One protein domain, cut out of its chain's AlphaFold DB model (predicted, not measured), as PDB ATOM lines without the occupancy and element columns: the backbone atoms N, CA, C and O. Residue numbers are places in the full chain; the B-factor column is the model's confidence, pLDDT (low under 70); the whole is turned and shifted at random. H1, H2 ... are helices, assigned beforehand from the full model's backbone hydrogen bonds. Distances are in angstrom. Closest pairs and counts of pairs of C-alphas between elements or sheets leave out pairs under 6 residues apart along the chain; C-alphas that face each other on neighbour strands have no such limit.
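This is residues 11 to 87 and 113 to 148 of the 148 residues of an uncharacterized protein of Cupriavidus pinatubonensis (strain JMP 134 / LMG 1197) (UniProt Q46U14). Three long helices, H1, H2 and H3, lie side by side as an up-and-down bundle in the form of a slender rod, their centres making a triangle. H1 and H2 form a helical hairpin that folds back at one end of the rod, and H3 runs along both of them, with many more close C-alpha pairs to H1 than to H2. The 113 printed residues hold three named helices, in the order H1, H2, H3, and no named strand; the class is all helix. The whole is loose, with a radius of gyration of the C-alphas of 17.2 A, and the C-alphas span 57 by 20 by 18 A.

The printed part begins with H1, residues 11 to 47, the longest helix by residues. It starts at C-alpha 11 (87.170, 87.074, 113.268) and measures 53.4 A from first to last C-alpha. After residues 48 to 51 comes H2, residues 52 to 87, 52.5 A long, beginning at C-alpha 52 (95.698, 95.262, 59.856). Beyond the cut, residues 113 to 115 come before H3, residues 116 to 146, which is 45.5 A long and ends at C-alpha 146 (82.606, 99.740, 65.902). Residues 147 and 148 follow it.

H1, H2 and H3 form a bundle, up and down, each helix running against the one before it in the chain. H1 and H2 touch, with the C-alphas of Ala 44 and Tyr 54 closest at 4.9 A. They run opposite ways at a shallow tilt of 20 degrees. H1 and H3 touch, with the C-alphas of Gly 33 and Thr 134 closest at 4.2 A. They run the same way at a shallow tilt of 18 degrees. H2 and H3 touch with 15 pairs of C-alphas within 8 A, against 60 for H1 and H2 and 53 for H1 and H3. Their closest C-alphas, of Ala 61 and Gln 137, are 6.5 A apart, and they run opposite ways at a shallow tilt of 23 degrees. In H1 and H2 every O i to N i+4 pair is within hydrogen-bond range; in H3 it is 25 of 27.

The two C-alphas farthest apart, those of Ser 11 and Pro 49, are 58.0 A apart. The link from H1 to H2 is tight, with 4 residues. The link from H2 to H3 runs across the cut: residues 88 to 112 are not printed, and C-alphas 87 and 113 are 19.4 A apart. The mean pLDDT of the printed part is 91.6, and one residue, Lys 148, the chain's last, is under 70.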
ATOM      1  N   SER A  11      87.021  86.037 114.295       78.69
ATOM      2  CA  SER A  11      87.170  87.074 113.268       78.69
ATOM      3  C   SER A  11      87.966  86.595 112.055       78.69
ATOM      4  O   SER A  11      87.591  86.881 110.920       78.69
ATOM      5  N   ASP A  12      89.033  85.835 112.275       78.75
ATOM      6  CA  ASP A  12      89.998  85.458 111.246       78.75
ATOM      7  C   ASP A  12      89.449  84.333 110.369       78.75
ATOM      8  O   ASP A  12      89.604  84.371 109.147       78.75
ATOM      9  N   ALA A  13      88.688  83.406 110.963       77.31
ATOM     10  CA  ALA A  13      87.933  82.394 110.225       77.31
ATOM     11  C   ALA A  13      86.886  83.027 109.284       77.31
ATOM     12  O   ALA A  13      86.722  82.609 108.135       77.31
ATOM     13  N   TRP A  14      86.192  84.084 109.726       82.69
ATOM     14  CA  TRP A  14      85.281  84.838 108.855       82.69
ATOM     15  C   TRP A  14      86.012  85.602 107.749       82.69
ATOM     16  O   TRP A  14      85.544  85.612 106.610       82.69
ATOM     17  N   VAL A  15      87.169  86.195 108.048       84.62
ATOM     18  CA  VAL A  15      88.001  86.868 107.040       84.62
ATOM     19  C   VAL A  15      88.488  85.880 105.977       84.62
ATOM     20  O   VAL A  15      88.441  86.213 104.793       84.62
ATOM     21  N   ALA A  16      88.896  84.667 106.365       81.19
ATOM     22  CA  ALA A  16      89.277  83.606 105.430       81.19
ATOM     23  C   ALA A  16      88.111  83.216 104.505       81.19
ATOM     24  O   ALA A  16      88.280  83.194 103.285       81.19
ATOM     25  N   ARG A  17      86.901  83.027 105.055       83.81
ATOM     26  CA  ARG A  17      85.690  82.740 104.261       83.81
ATOM     27  C   ARG A  17      85.341  83.855 103.275       83.81
ATOM     28  O   ARG A  17      85.030  83.582 102.118       83.81
ATOM     29  N   ILE A  18      85.408  85.116 103.705       87.19
ATOM     30  CA  ILE A  18      85.160  86.265 102.820       87.19
ATOM     31  C   ILE A  18      86.221  86.326 101.714       87.19
ATOM     32  O   ILE A  18      85.884  86.584 100.557       87.19
ATOM     33  N   ALA A  19      87.490  86.057 102.039       87.50
ATOM     34  CA  ALA A  19      88.565  86.001 101.054       87.50
ATOM     35  C   ALA A  19      88.317  84.902 100.012       87.50
ATOM     36  O   ALA A  19      88.377  85.184  98.817       87.50
ATOM     37  N   ALA A  20      87.966  83.687 100.439       86.62
ATOM     38  CA  ALA A  20      87.630  82.588  99.538       86.62
ATOM     39  C   ALA A  20      86.433  82.920  98.631       86.62
ATOM     40  O   ALA A  20      86.499  82.720  97.416       86.62
ATOM     41  N   GLY A  21      85.376  83.521  99.188       87.44
ATOM     42  CA  GLY A  21      84.225  83.995  98.416       87.44
ATOM     43  C   GLY A  21      84.600  85.050  97.366       87.44
ATOM     44  O   GLY A  21      84.182  84.954  96.210       87.44
ATOM     45  N   ALA A  22      85.445  86.022  97.726       90.00
ATOM     46  CA  ALA A  22      85.949  87.027  96.789       90.00
ATOM     47  C   ALA A  22      86.787  86.400  95.662       90.00
ATOM     48  O   ALA A  22      86.667  86.806  94.505       90.00
ATOM     49  N   MET A  23      87.592  85.383  95.978       89.69
ATOM     50  CA  MET A  23      88.374  84.636  94.991       89.69
ATOM     51  C   MET A  23      87.482  83.818  94.059       89.69
ATOM     52  O   MET A  23      87.696  83.819  92.851       89.69
ATOM     53  N   HIS A  24      86.425  83.191  94.576       92.38
ATOM     54  CA  HIS A  24      85.447  82.504  93.738       92.38
ATOM     55  C   HIS A  24      84.759  83.465  92.753       92.38
ATOM     56  O   HIS A  24      84.643  83.166  91.563       92.38
ATOM     57  N   ALA A  25      84.357  84.651  93.219       92.19
ATOM     58  CA  ALA A  25      83.801  85.687  92.350       92.19
ATOM     59  C   ALA A  25      84.815  86.154  91.290       92.19
ATOM     60  O   ALA A  25      84.466  86.259  90.113       92.19
ATOM     61  N   ALA A  26      86.077  86.369  91.681       93.50
ATOM     62  CA  ALA A  26      87.154  86.740  90.765       93.50
ATOM     63  C   ALA A  26      87.388  85.669  89.687       93.50
ATOM     64  O   ALA A  26      87.537  86.007  88.515       93.50
ATOM     65  N   ALA A  27      87.354  84.385  90.058       93.56
ATOM     66  CA  ALA A  27      87.500  83.270  89.126       93.56
ATOM     67  C   ALA A  27      86.368  83.236  88.090       93.56
ATOM     68  O   ALA A  27      86.626  83.094  86.895       93.56
ATOM     69  N   ARG A  28      85.112  83.422  88.522       95.38
ATOM     70  CA  ARG A  28      83.962  83.486  87.604       95.38
ATOM     71  C   ARG A  28      84.054  84.673  86.652       95.38
ATOM     72  O   ARG A  28      83.750  84.520  85.471       95.38
ATOM     73  N   LEU A  29      84.483  85.829  87.158       95.19
ATOM     74  CA  LEU A  29      84.653  87.035  86.355       95.19
ATOM     75  C   LEU A  29      85.741  86.844  85.293       95.19
ATOM     76  O   LEU A  29      85.471  87.052  84.115       95.19
ATOM     77  N   ASN A  30      86.906  86.315  85.678       95.25
ATOM     78  CA  ASN A  30      87.955  85.941  84.727       95.25
ATOM     79  C   ASN A  30      87.481  84.903  83.706       95.25
ATOM     80  O   ASN A  30      87.827  85.006  82.537       95.25
ATOM     81  N   GLY A  31      86.681  83.916  84.120       95.56
ATOM     82  CA  GLY A  31      86.085  82.950  83.196       95.56
ATOM     83  C   GLY A  31      85.234  83.628  82.118       95.56
ATOM     84  O   GLY A  31      85.354  83.294  80.943       95.56
ATOM     85  N   ALA A  32      84.426  84.623  82.493       97.25
ATOM     86  CA  ALA A  32      83.670  85.426  81.533       97.25
ATOM     87  C   ALA A  32      84.588  86.274  80.630       97.25
ATOM     88  O   ALA A  32      84.368  86.333  79.421       97.25
ATOM     89  N   GLY A  33      85.639  86.873  81.197       97.25
ATOM     90  CA  GLY A  33      86.678  87.585  80.452       97.25
ATOM     91  C   GLY A  33      87.364  86.718  79.392       97.25
ATOM     92  O   GLY A  33      87.458  87.117  78.237       97.25
ATOM     93  N   LEU A  34      87.697  85.469  79.724       98.06
ATOM     94  CA  LEU A  34      88.280  84.507  78.783       98.06
ATOM     95  C   LEU A  34      87.338  84.132  77.640       98.06
ATOM     96  O   LEU A  34      87.773  83.993  76.496       98.06
ATOM     97  N   VAL A  35      86.043  83.986  77.927       98.25
ATOM     98  CA  VAL A  35      85.038  83.779  76.877       98.25
ATOM     99  C   VAL A  35      85.008  84.985  75.938       98.25
ATOM    100  O   VAL A  35      85.020  84.803  74.721       98.25
ATOM    101  N   LEU A  36      85.044  86.209  76.476       97.75
ATOM    102  CA  LEU A  36      85.147  87.424  75.662       97.75
ATOM    103  C   LEU A  36      86.453  87.472  74.861       97.75
ATOM    104  O   LEU A  36      86.413  87.818  73.687       97.75
ATOM    105  N   ALA A  37      87.584  87.071  75.443       98.19
ATOM    106  CA  ALA A  37      88.863  86.976  74.742       98.19
ATOM    107  C   ALA A  37      88.755  86.065  73.511       98.19
ATOM    108  O   ALA A  37      89.184  86.430  72.418       98.19
ATOM    109  N   MET A  38      88.120  84.900  73.671       98.25
ATOM    110  CA  MET A  38      87.894  83.956  72.579       98.25
ATOM    111  C   MET A  38      86.982  84.547  71.496       98.25
ATOM    112  O   MET A  38      87.300  84.454  70.313       98.25
ATOM    113  N   VAL A  39      85.889  85.212  71.884       98.25
ATOM    114  CA  VAL A  39      85.007  85.929  70.945       98.25
ATOM    115  C   VAL A  39      85.773  87.025  70.194       98.25
ATOM    116  O   VAL A  39      85.650  87.126  68.975       98.25
ATOM    117  N   ASN A  40      86.610  87.797  70.887       97.94
ATOM    118  CA  ASN A  40      87.430  88.853  70.296       97.94
ATOM    119  C   ASN A  40      88.432  88.300  69.278       97.94
ATOM    120  O   ASN A  40      88.585  88.885  68.208       97.94
ATOM    121  N   LEU A  41      89.069  87.156  69.556       97.75
ATOM    122  CA  LEU A  41      89.945  86.485  68.587       97.75
ATOM    123  C   LEU A  41      89.183  86.061  67.328       97.75
ATOM    124  O   LEU A  41      89.685  86.249  66.220       97.75
ATOM    125  N   LEU A  42      87.974  85.516  67.486       97.88
ATOM    126  CA  LEU A  42      87.137  85.110  66.354       97.88
ATOM    127  C   LEU A  42      86.707  86.318  65.510       97.88
ATOM    128  O   LEU A  42      86.821  86.274  64.286       97.88
ATOM    129  N   LEU A  43      86.269  87.409  66.148       96.81
ATOM    130  CA  LEU A  43      85.908  88.655  65.463       96.81
ATOM    131  C   LEU A  43      87.107  89.269  64.735       96.81
ATOM    132  O   LEU A  43      86.997  89.631  63.566       96.81
ATOM    133  N   ALA A  44      88.259  89.348  65.401       96.88
ATOM    134  CA  ALA A  44      89.494  89.847  64.810       96.88
ATOM    135  C   ALA A  44      89.911  89.028  63.583       96.88
ATOM    136  O   ALA A  44      90.259  89.604  62.556       96.88
ATOM    137  N   GLY A  45      89.835  87.695  63.664       95.81
ATOM    138  CA  GLY A  45      90.125  86.803  62.541       95.81
ATOM    139  C   GLY A  45      89.144  86.975  61.380       95.81
ATOM    140  O   GLY A  45      89.561  87.003  60.225       95.81
ATOM    141  N   TYR A  46      87.855  87.153  61.680       96.56
ATOM    142  CA  TYR A  46      86.823  87.397  60.671       96.56
ATOM    143  C   TYR A  46      87.034  88.727  59.928       96.56
ATOM    144  O   TYR A  46      86.924  88.771  58.704       96.56
ATOM    145  N   PHE A  47      87.382  89.802  60.643       95.56
ATOM    146  CA  PHE A  47      87.627  91.122  60.049       95.56
ATOM    147  C   PHE A  47      89.061  91.332  59.535       95.56
ATOM    148  O   PHE A  47      89.324  92.332  58.868       95.56
ATOM    149  N   ALA A  48      89.985  90.398  59.781       92.44
ATOM    150  CA  ALA A  48      91.395  90.514  59.399       92.44
ATOM    151  C   ALA A  48      91.649  90.935  57.934       92.44
ATOM    152  O   ALA A  48      92.545  91.756  57.723       92.44
ATOM    153  N   PRO A  49      90.890  90.463  56.920       94.19
ATOM    154  CA  PRO A  49      91.111  90.884  55.535       94.19
ATOM    155  C   PRO A  49      90.813  92.366  55.269       94.19
ATOM    156  O   PRO A  49      91.306  92.912  54.286       94.19
ATOM    157  N   ALA A  50      90.005  93.021  56.109       91.88
ATOM    158  CA  ALA A  50      89.594  94.408  55.900       91.88
ATOM    159  C   ALA A  50      90.670  95.418  56.326       91.88
ATOM    160  O   ALA A  50      90.789  96.482  55.723       91.88
ATOM    161  N   SER A  51      91.448  95.112  57.370       94.81
ATOM    162  CA  SER A  51      92.498  96.003  57.877       94.81
ATOM    163  C   SER A  51      93.431  95.298  58.862       94.81
ATOM    164  O   SER A  51      93.003  94.486  59.682       94.81
ATOM    165  N   LEU A  52      94.704  95.707  58.871       95.62
ATOM    166  CA  LEU A  52      95.698  95.262  59.856       95.62
ATOM    167  C   LEU A  52      95.299  95.615  61.302       95.62
ATOM    168  O   LEU A  52      95.703  94.926  62.238       95.62
ATOM    169  N   VAL A  53      94.478  96.654  61.494       96.12
ATOM    170  CA  VAL A  53      93.997  97.077  62.820       96.12
ATOM    171  C   VAL A  53      93.284  95.934  63.550       96.12
ATOM    172  O   VAL A  53      93.507  95.755  64.747       96.12
ATOM    173  N   TYR A  54      92.506  95.104  62.846       96.50
ATOM    174  CA  TYR A  54      91.802  93.973  63.461       96.50
ATOM    175  C   TYR A  54      92.756  92.906  63.992       96.50
ATOM    176  O   TYR A  54      92.541  92.389  65.086       96.50
ATOM    177  N   LEU A  55      93.847  92.622  63.274       95.88
ATOM    178  CA  LEU A  55      94.873  91.684  63.737       95.88
ATOM    179  C   LEU A  55      95.594  92.203  64.984       95.88
ATOM    180  O   LEU A  55      95.842  91.434  65.910       95.88
ATOM    181  N   ILE A  56      95.886  93.507  65.037       97.69
ATOM    182  CA  ILE A  56      96.501  94.133  66.216       97.69
ATOM    183  C   ILE A  56      95.554  94.038  67.417       97.69
ATOM    184  O   ILE A  56      95.974  93.603  68.488       97.69
ATOM    185  N   LEU A  57      94.274  94.381  67.247       97.62
ATOM    186  CA  LEU A  57      93.275  94.268  68.315       97.62
ATOM    187  C   LEU A  57      93.090  92.816  68.780       97.62
ATOM    188  O   LEU A  57      93.014  92.570  69.982       97.62
ATOM    189  N   GLY A  58      93.090  91.853  67.855       97.81
ATOM    190  CA  GLY A  58      93.057  90.424  68.173       97.81
ATOM    191  C   GLY A  58      94.279  89.962  68.969       97.81
ATOM    192  O   GLY A  58      94.132  89.236  69.952       97.81
ATOM    193  N   LEU A  59      95.480  90.422  68.604       98.19
ATOM    194  CA  LEU A  59      96.706  90.128  69.350       98.19
ATOM    195  C   LEU A  59      96.658  90.716  70.766       98.19
ATOM    196  O   LEU A  59      97.015  90.034  71.725       98.19
ATOM    197  N   VAL A  60      96.179  91.954  70.917       98.38
ATOM    198  CA  VAL A  60      95.991  92.569  72.238       98.38
ATOM    199  C   VAL A  60      94.984  91.764  73.065       98.38
ATOM    200  O   VAL A  60      95.277  91.442  74.216       98.38
ATOM    201  N   ALA A  61      93.850  91.359  72.483       98.19
ATOM    202  CA  ALA A  61      92.865  90.506  73.154       98.19
ATOM    203  C   ALA A  61      93.457  89.154  73.587       98.19
ATOM    204  O   ALA A  61      93.162  88.688  74.689       98.19
ATOM    205  N   ALA A  62      94.339  88.561  72.772       98.25
ATOM    206  CA  ALA A  62      95.044  87.324  73.104       98.25
ATOM    207  C   ALA A  62      95.975  87.499  74.312       98.25
ATOM    208  O   ALA A  62      95.973  86.669  75.219       98.25
ATOM    209  N   VAL A  63      96.749  88.588  74.351       98.50
ATOM    210  CA  VAL A  63      97.662  88.888  75.467       98.50
ATOM    211  C   VAL A  63      96.885  89.149  76.758       98.50
ATOM    212  O   VAL A  63      97.249  88.618  77.808       98.50
ATOM    213  N   VAL A  64      95.788  89.912  76.689       98.19
ATOM    214  CA  VAL A  64      94.897  90.128  77.840       98.19
ATOM    215  C   VAL A  64      94.290  88.796  78.300       98.19
ATOM    216  O   VAL A  64      94.329  88.498  79.491       98.19
ATOM    217  N   GLY A  65      93.841  87.946  77.373       97.94
ATOM    218  CA  GLY A  65      93.321  86.609  77.681       97.94
ATOM    219  C   GLY A  65      94.362  85.692  78.332       97.94
ATOM    220  O   GLY A  65      94.059  84.969  79.279       97.94
ATOM    221  N   ALA A  66      95.623  85.756  77.903       98.06
ATOM    222  CA  ALA A  66      96.710  85.023  78.549       98.06
ATOM    223  C   ALA A  66      96.942  85.498  79.996       98.06
ATOM    224  O   ALA A  66      97.151  84.678  80.896       98.06
ATOM    225  N   ALA A  67      96.849  86.809  80.244       97.62
ATOM    226  CA  ALA A  67      96.907  87.357  81.597       97.62
ATOM    227  C   ALA A  67      95.708  86.906  82.457       97.62
ATOM    228  O   ALA A  67      95.891  86.578  83.630       97.62
ATOM    229  N   GLU A  68      94.504  86.822  81.880       97.38
ATOM    230  CA  GLU A  68      93.311  86.279  82.546       97.38
ATOM    231  C   GLU A  68      93.478  84.796  82.908       97.38
ATOM    232  O   GLU A  68      93.149  84.411  84.030       97.38
ATOM    233  N   LEU A  69      94.052  83.970  82.020       96.50
ATOM    234  CA  LEU A  69      94.349  82.557  82.301       96.50
ATOM    235  C   LEU A  69      95.314  82.408  83.478       96.50
ATOM    236  O   LEU A  69      95.063  81.629  84.401       96.50
ATOM    237  N   TRP A  70      96.407  83.173  83.466       95.69
ATOM    238  CA  TRP A  70      97.384  83.152  84.550       95.69
ATOM    239  C   TRP A  70      96.757  83.589  85.880       95.69
ATOM    240  O   TRP A  70      96.932  82.927  86.907       95.69
ATOM    241  N   LEU A  71      95.977  84.673  85.856       94.50
ATOM    242  CA  LEU A  71      95.283  85.170  87.037       94.50
ATOM    243  C   LEU A  71      94.244  84.157  87.544       94.50
ATOM    244  O   LEU A  71      94.143  83.963  88.751       94.50
ATOM    245  N   LEU A  72      93.518  83.470  86.658       94.25
ATOM    246  CA  LEU A  72      92.541  82.446  87.032       94.25
ATOM    247  C   LEU A  72      93.207  81.273  87.763       94.25
ATOM    248  O   LEU A  72      92.727  80.860  88.818       94.25
ATOM    249  N   ALA A  73      94.339  80.781  87.249       92.19
ATOM    250  CA  ALA A  73      95.111  79.727  87.906       92.19
ATOM    251  C   ALA A  73      95.588  80.162  89.301       92.19
ATOM    252  O   ALA A  73      95.470  79.405  90.267       92.19
ATOM    253  N   ARG A  74      96.078  81.404  89.427       91.31
ATOM    254  CA  ARG A  74      96.508  81.970  90.713       91.31
ATOM    255  C   ARG A  74      95.350  82.073  91.701       91.31
ATOM    256  O   ARG A  74      95.509  81.705  92.862       91.31
ATOM    257  N   VAL A  75      94.203  82.556  91.232       92.38
ATOM    258  CA  VAL A  75      93.009  82.733  92.055       92.38
ATOM    259  C   VAL A  75      92.490  81.399  92.573       92.38
ATOM    260  O   VAL A  75      92.193  81.288  93.757       92.38
ATOM    261  N   GLU A  76      92.418  80.378  91.723       91.25
ATOM    262  CA  GLU A  76      91.909  79.064  92.118       91.25
ATOM    263  C   GLU A  76      92.849  78.345  93.094       91.25
ATOM    264  O   GLU A  76      92.385  77.726  94.052       91.25
ATOM    265  N   LEU A  77      94.167  78.471  92.901       87.31
ATOM    266  CA  LEU A  77      95.148  77.969  93.858       87.31
ATOM    267  C   LEU A  77      94.979  78.660  95.216       87.31
ATOM    268  O   LEU A  77      94.744  77.990  96.219       87.31
ATOM    269  N   ASP A  78      95.047  79.993  95.244       86.69
ATOM    270  CA  ASP A  78      94.964  80.764  96.485       86.69
ATOM    271  C   ASP A  78      93.598  80.559  97.181       86.69
ATOM    272  O   ASP A  78      93.546  80.497  98.408       86.69
ATOM    273  N   ARG A  79      92.499  80.377  96.428       88.19
ATOM    274  CA  ARG A  79      91.171  80.036  96.974       88.19
ATOM    275  C   ARG A  79      91.201  78.730  97.763       88.19
ATOM    276  O   ARG A  79      90.756  78.720  98.901       88.19
ATOM    277  N   ARG A  80      91.756  77.657  97.184       87.19
ATOM    278  CA  ARG A  80      91.850  76.346  97.853       87.19
ATOM    279  C   ARG A  80      92.669  76.416  99.138       87.19
ATOM    280  O   ARG A  80      92.333  75.741 100.103       87.19
ATOM    281  N   LEU A  81      93.711  77.248  99.160       83.25
ATOM    282  CA  LEU A  81      94.490  77.500 100.372       83.25
ATOM    283  C   LEU A  81      93.639  78.184 101.455       83.25
ATOM    284  O   LEU A  81      93.705  77.781 102.611       83.25
ATOM    285  N   PHE A  82      92.845  79.203 101.102       83.19
ATOM    286  CA  PHE A  82      91.958  79.871 102.063       83.19
ATOM    287  C   PHE A  82      90.806  78.982 102.538       83.19
ATOM    288  O   PHE A  82      90.447  79.075 103.708       83.19
ATOM    289  N   ASP A  83      90.255  78.135 101.667       84.88
ATOM    290  CA  ASP A  83      89.218  77.166 102.039       84.88
ATOM    291  C   ASP A  83      89.760  76.159 103.058       84.88
ATOM    292  O   ASP A  83      89.175  76.014 104.127       84.88
ATOM    293  N   ALA A  84      90.929  75.560 102.795       83.25
ATOM    294  CA  ALA A  84      91.575  74.642 103.734       83.25
ATOM    295  C   ALA A  84      91.835  75.305 105.100       83.25
ATOM    296  O   ALA A  84      91.534  74.727 106.140       83.25
ATOM    297  N   LEU A  85      92.314  76.554 105.098       80.25
ATOM    298  CA  LEU A  85      92.562  77.314 106.327       80.25
ATOM    299  C   LEU A  85      91.269  77.655 107.092       80.25
ATOM    300  O   LEU A  85      91.259  77.731 108.319       80.25
ATOM    301  N   ALA A  86      90.178  77.916 106.366       81.94
ATOM    302  CA  ALA A  86      88.874  78.202 106.957       81.94
ATOM    303  C   ALA A  86      88.209  76.942 107.533       81.94
ATOM    304  O   ALA A  86      87.457  77.055 108.502       81.94
ATOM    305  N   GLU A  87      88.467  75.776 106.938       83.69
ATOM    306  CA  GLU A  87      87.981  74.475 107.402       83.69
ATOM    307  C   GLU A  87      88.725  73.988 108.647       83.69
ATOM    308  O   GLU A  87      88.081  73.497 109.573       83.69
ATOM    309  N   GLY A 113     104.707  84.702 108.472       72.94
ATOM    310  CA  GLY A 113     103.975  85.184 109.651       72.94
ATOM    311  C   GLY A 113     102.949  86.288 109.375       72.94
ATOM    312  O   GLY A 113     102.429  86.896 110.307       72.94
ATOM    313  N   ARG A 114     102.627  86.565 108.103       77.44
ATOM    314  CA  ARG A 114     101.549  87.509 107.755       77.44
ATOM    315  C   ARG A 114     100.201  86.993 108.235       77.44
ATOM    316  O   ARG A 114      99.854  85.843 107.935       77.44
ATOM    317  N   SER A 115      99.421  87.874 108.857       79.19
ATOM    318  CA  SER A 115      98.076  87.553 109.342       79.19
ATOM    319  C   SER A 115      97.121  87.202 108.195       79.19
ATOM    320  O   SER A 115      97.303  87.619 107.044       79.19
ATOM    321  N   VAL A 116      96.051  86.469 108.508       77.81
ATOM    322  CA  VAL A 116      94.988  86.137 107.543       77.81
ATOM    323  C   VAL A 116      94.376  87.408 106.934       77.81
ATOM    324  O   VAL A 116      94.089  87.450 105.737       77.81
ATOM    325  N   VAL A 117      94.275  88.490 107.715       79.88
ATOM    326  CA  VAL A 117      93.796  89.810 107.268       79.88
ATOM    327  C   VAL A 117      94.726  90.448 106.233       79.88
ATOM    328  O   VAL A 117      94.276  91.014 105.236       79.88
ATOM    329  N   GLU A 118      96.040  90.356 106.417       80.50
ATOM    330  CA  GLU A 118      96.994  90.869 105.430       80.50
ATOM    331  C   GLU A 118      96.954  90.068 104.128       80.50
ATOM    332  O   GLU A 118      97.077  90.637 103.038       80.50
ATOM    333  N   ARG A 119      96.746  88.750 104.225       78.75
ATOM    334  CA  ARG A 119      96.603  87.865 103.063       78.75
ATOM    335  C   ARG A 119      95.288  88.120 102.318       78.75
ATOM    336  O   ARG A 119      95.303  88.180 101.087       78.75
ATOM    337  N   SER A 120      94.179  88.361 103.022       80.88
ATOM    338  CA  SER A 120      92.860  88.609 102.417       80.88
ATOM    339  C   SER A 120      92.787  89.921 101.627       80.88
ATOM    340  O   SER A 120      92.082  90.007 100.620       80.88
ATOM    341  N   ARG A 121      93.598  90.930 101.974       82.56
ATOM    342  CA  ARG A 121      93.778  92.126 101.126       82.56
ATOM    343  C   ARG A 121      94.325  91.778  99.739       82.56
ATOM    344  O   ARG A 121      94.002  92.463  98.768       82.56
ATOM    345  N   GLY A 122      95.122  90.715  99.630       81.81
ATOM    346  CA  GLY A 122      95.561  90.152  98.351       81.81
ATOM    347  C   GLY A 122      94.391  89.636  97.511       81.81
ATOM    348  O   GLY A 122      94.307  89.966  96.331       81.81
ATOM    349  N   ALA A 123      93.438  88.933  98.132       84.38
ATOM    350  CA  ALA A 123      92.245  88.420  97.452       84.38
ATOM    351  C   ALA A 123      91.405  89.539  96.812       84.38
ATOM    352  O   ALA A 123      91.020  89.454  95.645       84.38
ATOM    353  N   LEU A 124      91.208  90.655  97.523       87.31
ATOM    354  CA  LEU A 124      90.498  91.818  96.974       87.31
ATOM    355  C   LEU A 124      91.221  92.452  95.778       87.31
ATOM    356  O   LEU A 124      90.572  92.979  94.874       87.31
ATOM    357  N   ARG A 125      92.560  92.419  95.749       90.12
ATOM    358  CA  ARG A 125      93.326  92.901  94.589       90.12
ATOM    359  C   ARG A 125      93.086  92.023  93.367       90.12
ATOM    360  O   ARG A 125      92.935  92.569  92.281       90.12
ATOM    361  N   PHE A 126      93.003  90.705  93.537       91.38
ATOM    362  CA  PHE A 126      92.716  89.797  92.428       91.38
ATOM    363  C   PHE A 126      91.313  89.994  91.859       91.38
ATOM    364  O   PHE A 126      91.171  90.029  90.641       91.38
ATOM    365  N   LEU A 127      90.303  90.235  92.702       92.75
ATOM    366  CA  LEU A 127      88.959  90.582  92.229       92.75
ATOM    367  C   LEU A 127      88.956  91.863  91.379       92.75
ATOM    368  O   LEU A 127      88.347  91.901  90.313       92.75
ATOM    369  N   LYS A 128      89.676  92.900  91.822       94.62
ATOM    370  CA  LYS A 128      89.820  94.151  91.059       94.62
ATOM    371  C   LYS A 128      90.552  93.937  89.733       94.62
ATOM    372  O   LYS A 128      90.131  94.488  88.724       94.62
ATOM    373  N   LEU A 129      91.626  93.145  89.735       96.06
ATOM    374  CA  LEU A 129      92.369  92.808  88.519       96.06
ATOM    375  C   LEU A 129      91.509  92.015  87.533       96.06
ATOM    376  O   LEU A 129      91.494  92.361  86.358       96.06
ATOM    377  N   ALA A 130      90.751  91.022  88.009       95.81
ATOM    378  CA  ALA A 130      89.831  90.257  87.172       95.81
ATOM    379  C   ALA A 130      88.794  91.177  86.516       95.81
ATOM    380  O   ALA A 130      88.609  91.143  85.305       95.81
ATOM    381  N   GLY A 131      88.194  92.089  87.292       96.94
ATOM    382  CA  GLY A 131      87.257  93.071  86.747       96.94
ATOM    383  C   GLY A 131      87.886  94.014  85.723       96.94
ATOM    384  O   GLY A 131      87.270  94.287  84.697       96.94
ATOM    385  N   ALA A 132      89.117  94.471  85.959       97.94
ATOM    386  CA  ALA A 132      89.830  95.326  85.015       97.94
ATOM    387  C   ALA A 132      90.145  94.604  83.693       97.94
ATOM    388  O   ALA A 132      89.956  95.186  82.627       97.94
ATOM    389  N   LEU A 133      90.585  93.342  83.752       97.88
ATOM    390  CA  LEU A 133      90.877  92.541  82.560       97.88
ATOM    391  C   LEU A 133      89.603  92.229  81.766       97.88
ATOM    392  O   LEU A 133      89.557  92.488  80.565       97.88
ATOM    393  N   THR A 134      88.532  91.805  82.442       97.88
ATOM    394  CA  THR A 134      87.238  91.558  81.790       97.88
ATOM    395  C   THR A 134      86.673  92.833  81.161       97.88
ATOM    396  O   THR A 134      86.156  92.807  80.045       97.88
ATOM    397  N   PHE A 135      86.804  93.980  81.835       98.19
ATOM    398  CA  PHE A 135      86.422  95.268  81.260       98.19
ATOM    399  C   PHE A 135      87.264  95.620  80.026       98.19
ATOM    400  O   PHE A 135      86.715  96.072  79.023       98.19
ATOM    401  N   ALA A 136      88.575  95.366  80.052       98.25
ATOM    402  CA  ALA A 136      89.427  95.552  78.883       98.25
ATOM    403  C   ALA A 136      88.977  94.671  77.702       98.25
ATOM    404  O   ALA A 136      88.909  95.164  76.577       98.25
ATOM    405  N   GLN A 137      88.584  93.413  77.948       98.31
ATOM    406  CA  GLN A 137      88.017  92.545  76.908       98.31
ATOM    407  C   GLN A 137      86.715  93.100  76.320       98.31
ATOM    408  O   GLN A 137      86.522  93.042  75.106       98.31
ATOM    409  N   LEU A 138      85.838  93.679  77.147       98.00
ATOM    410  CA  LEU A 138      84.626  94.348  76.665       98.00
ATOM    411  C   LEU A 138      84.954  95.552  75.774       98.00
ATOM    412  O   LEU A 138      84.357  95.708  74.712       98.00
ATOM    413  N   VAL A 139      85.918  96.384  76.172       98.31
ATOM    414  CA  VAL A 139      86.357  97.528  75.358       98.31
ATOM    415  C   VAL A 139      86.922  97.056  74.017       98.31
ATOM    416  O   VAL A 139      86.563  97.611  72.981       98.31
ATOM    417  N   LEU A 140      87.747  96.006  74.009       97.94
ATOM    418  CA  LEU A 140      88.280  95.421  72.775       97.94
ATOM    419  C   LEU A 140      87.169  94.884  71.865       97.94
ATOM    420  O   LEU A 140      87.211  95.133  70.662       97.94
ATOM    421  N   ALA A 141      86.151  94.229  72.429       97.38
ATOM    422  CA  ALA A 141      84.988  93.760  71.677       97.38
ATOM    423  C   ALA A 141      84.251  94.922  70.996       97.38
ATOM    424  O   ALA A 141      83.943  94.860  69.807       97.38
ATOM    425  N   LEU A 142      84.008  96.010  71.735       97.50
ATOM    426  CA  LEU A 142      83.364  97.206  71.193       97.50
ATOM    427  C   LEU A 142      84.199  97.838  70.077       97.50
ATOM    428  O   LEU A 142      83.650  98.177  69.036       97.50
ATOM    429  N   LEU A 143      85.518  97.951  70.247       96.75
ATOM    430  CA  LEU A 143      86.403  98.480  69.205       96.75
ATOM    431  C   LEU A 143      86.376  97.616  67.939       96.75
ATOM    432  O   LEU A 143      86.237  98.155  66.845       96.75
ATOM    433  N   LEU A 144      86.446  96.290  68.077       95.44
ATOM    434  CA  LEU A 144      86.363  95.353  66.951       95.44
ATOM    435  C   LEU A 144      85.040  95.475  66.178       95.44
ATOM    436  O   LEU A 144      85.031  95.314  64.962       95.44
ATOM    437  N   LEU A 145      83.932  95.762  66.866       94.62
ATOM    438  CA  LEU A 145      82.610  95.895  66.248       94.62
ATOM    439  C   LEU A 145      82.343  97.288  65.663       94.62
ATOM    440  O   LEU A 145      81.634  97.393  64.666       94.62
ATOM    441  N   LEU A 146      82.871  98.348  66.283       94.94
ATOM    442  CA  LEU A 146      82.606  99.740  65.902       94.94
ATOM    443  C   LEU A 146      83.582 100.286  64.860       94.94
ATOM    444  O   LEU A 146      83.238 101.229  64.157       94.94
ATOM    445  N   LEU A 147      84.791  99.721  64.770       89.31
ATOM    446  CA  LEU A 147      85.764 100.084  63.735       89.31
ATOM    447  C   LEU A 147      85.489  99.399  62.387       89.31
ATOM    448  O   LEU A 147      86.180  99.733  61.424       89.31
ATOM    449  N   LYS A 148      84.504  98.481  62.354       65.12
ATOM    450  CA  LYS A 148      83.991  97.767  61.175       65.12
ATOM    451  C   LYS A 148      83.797  98.673  59.960       65.12
ATOM    452  O   LYS A 148      83.027  99.651  60.072       65.12
TER     453      LYS A 148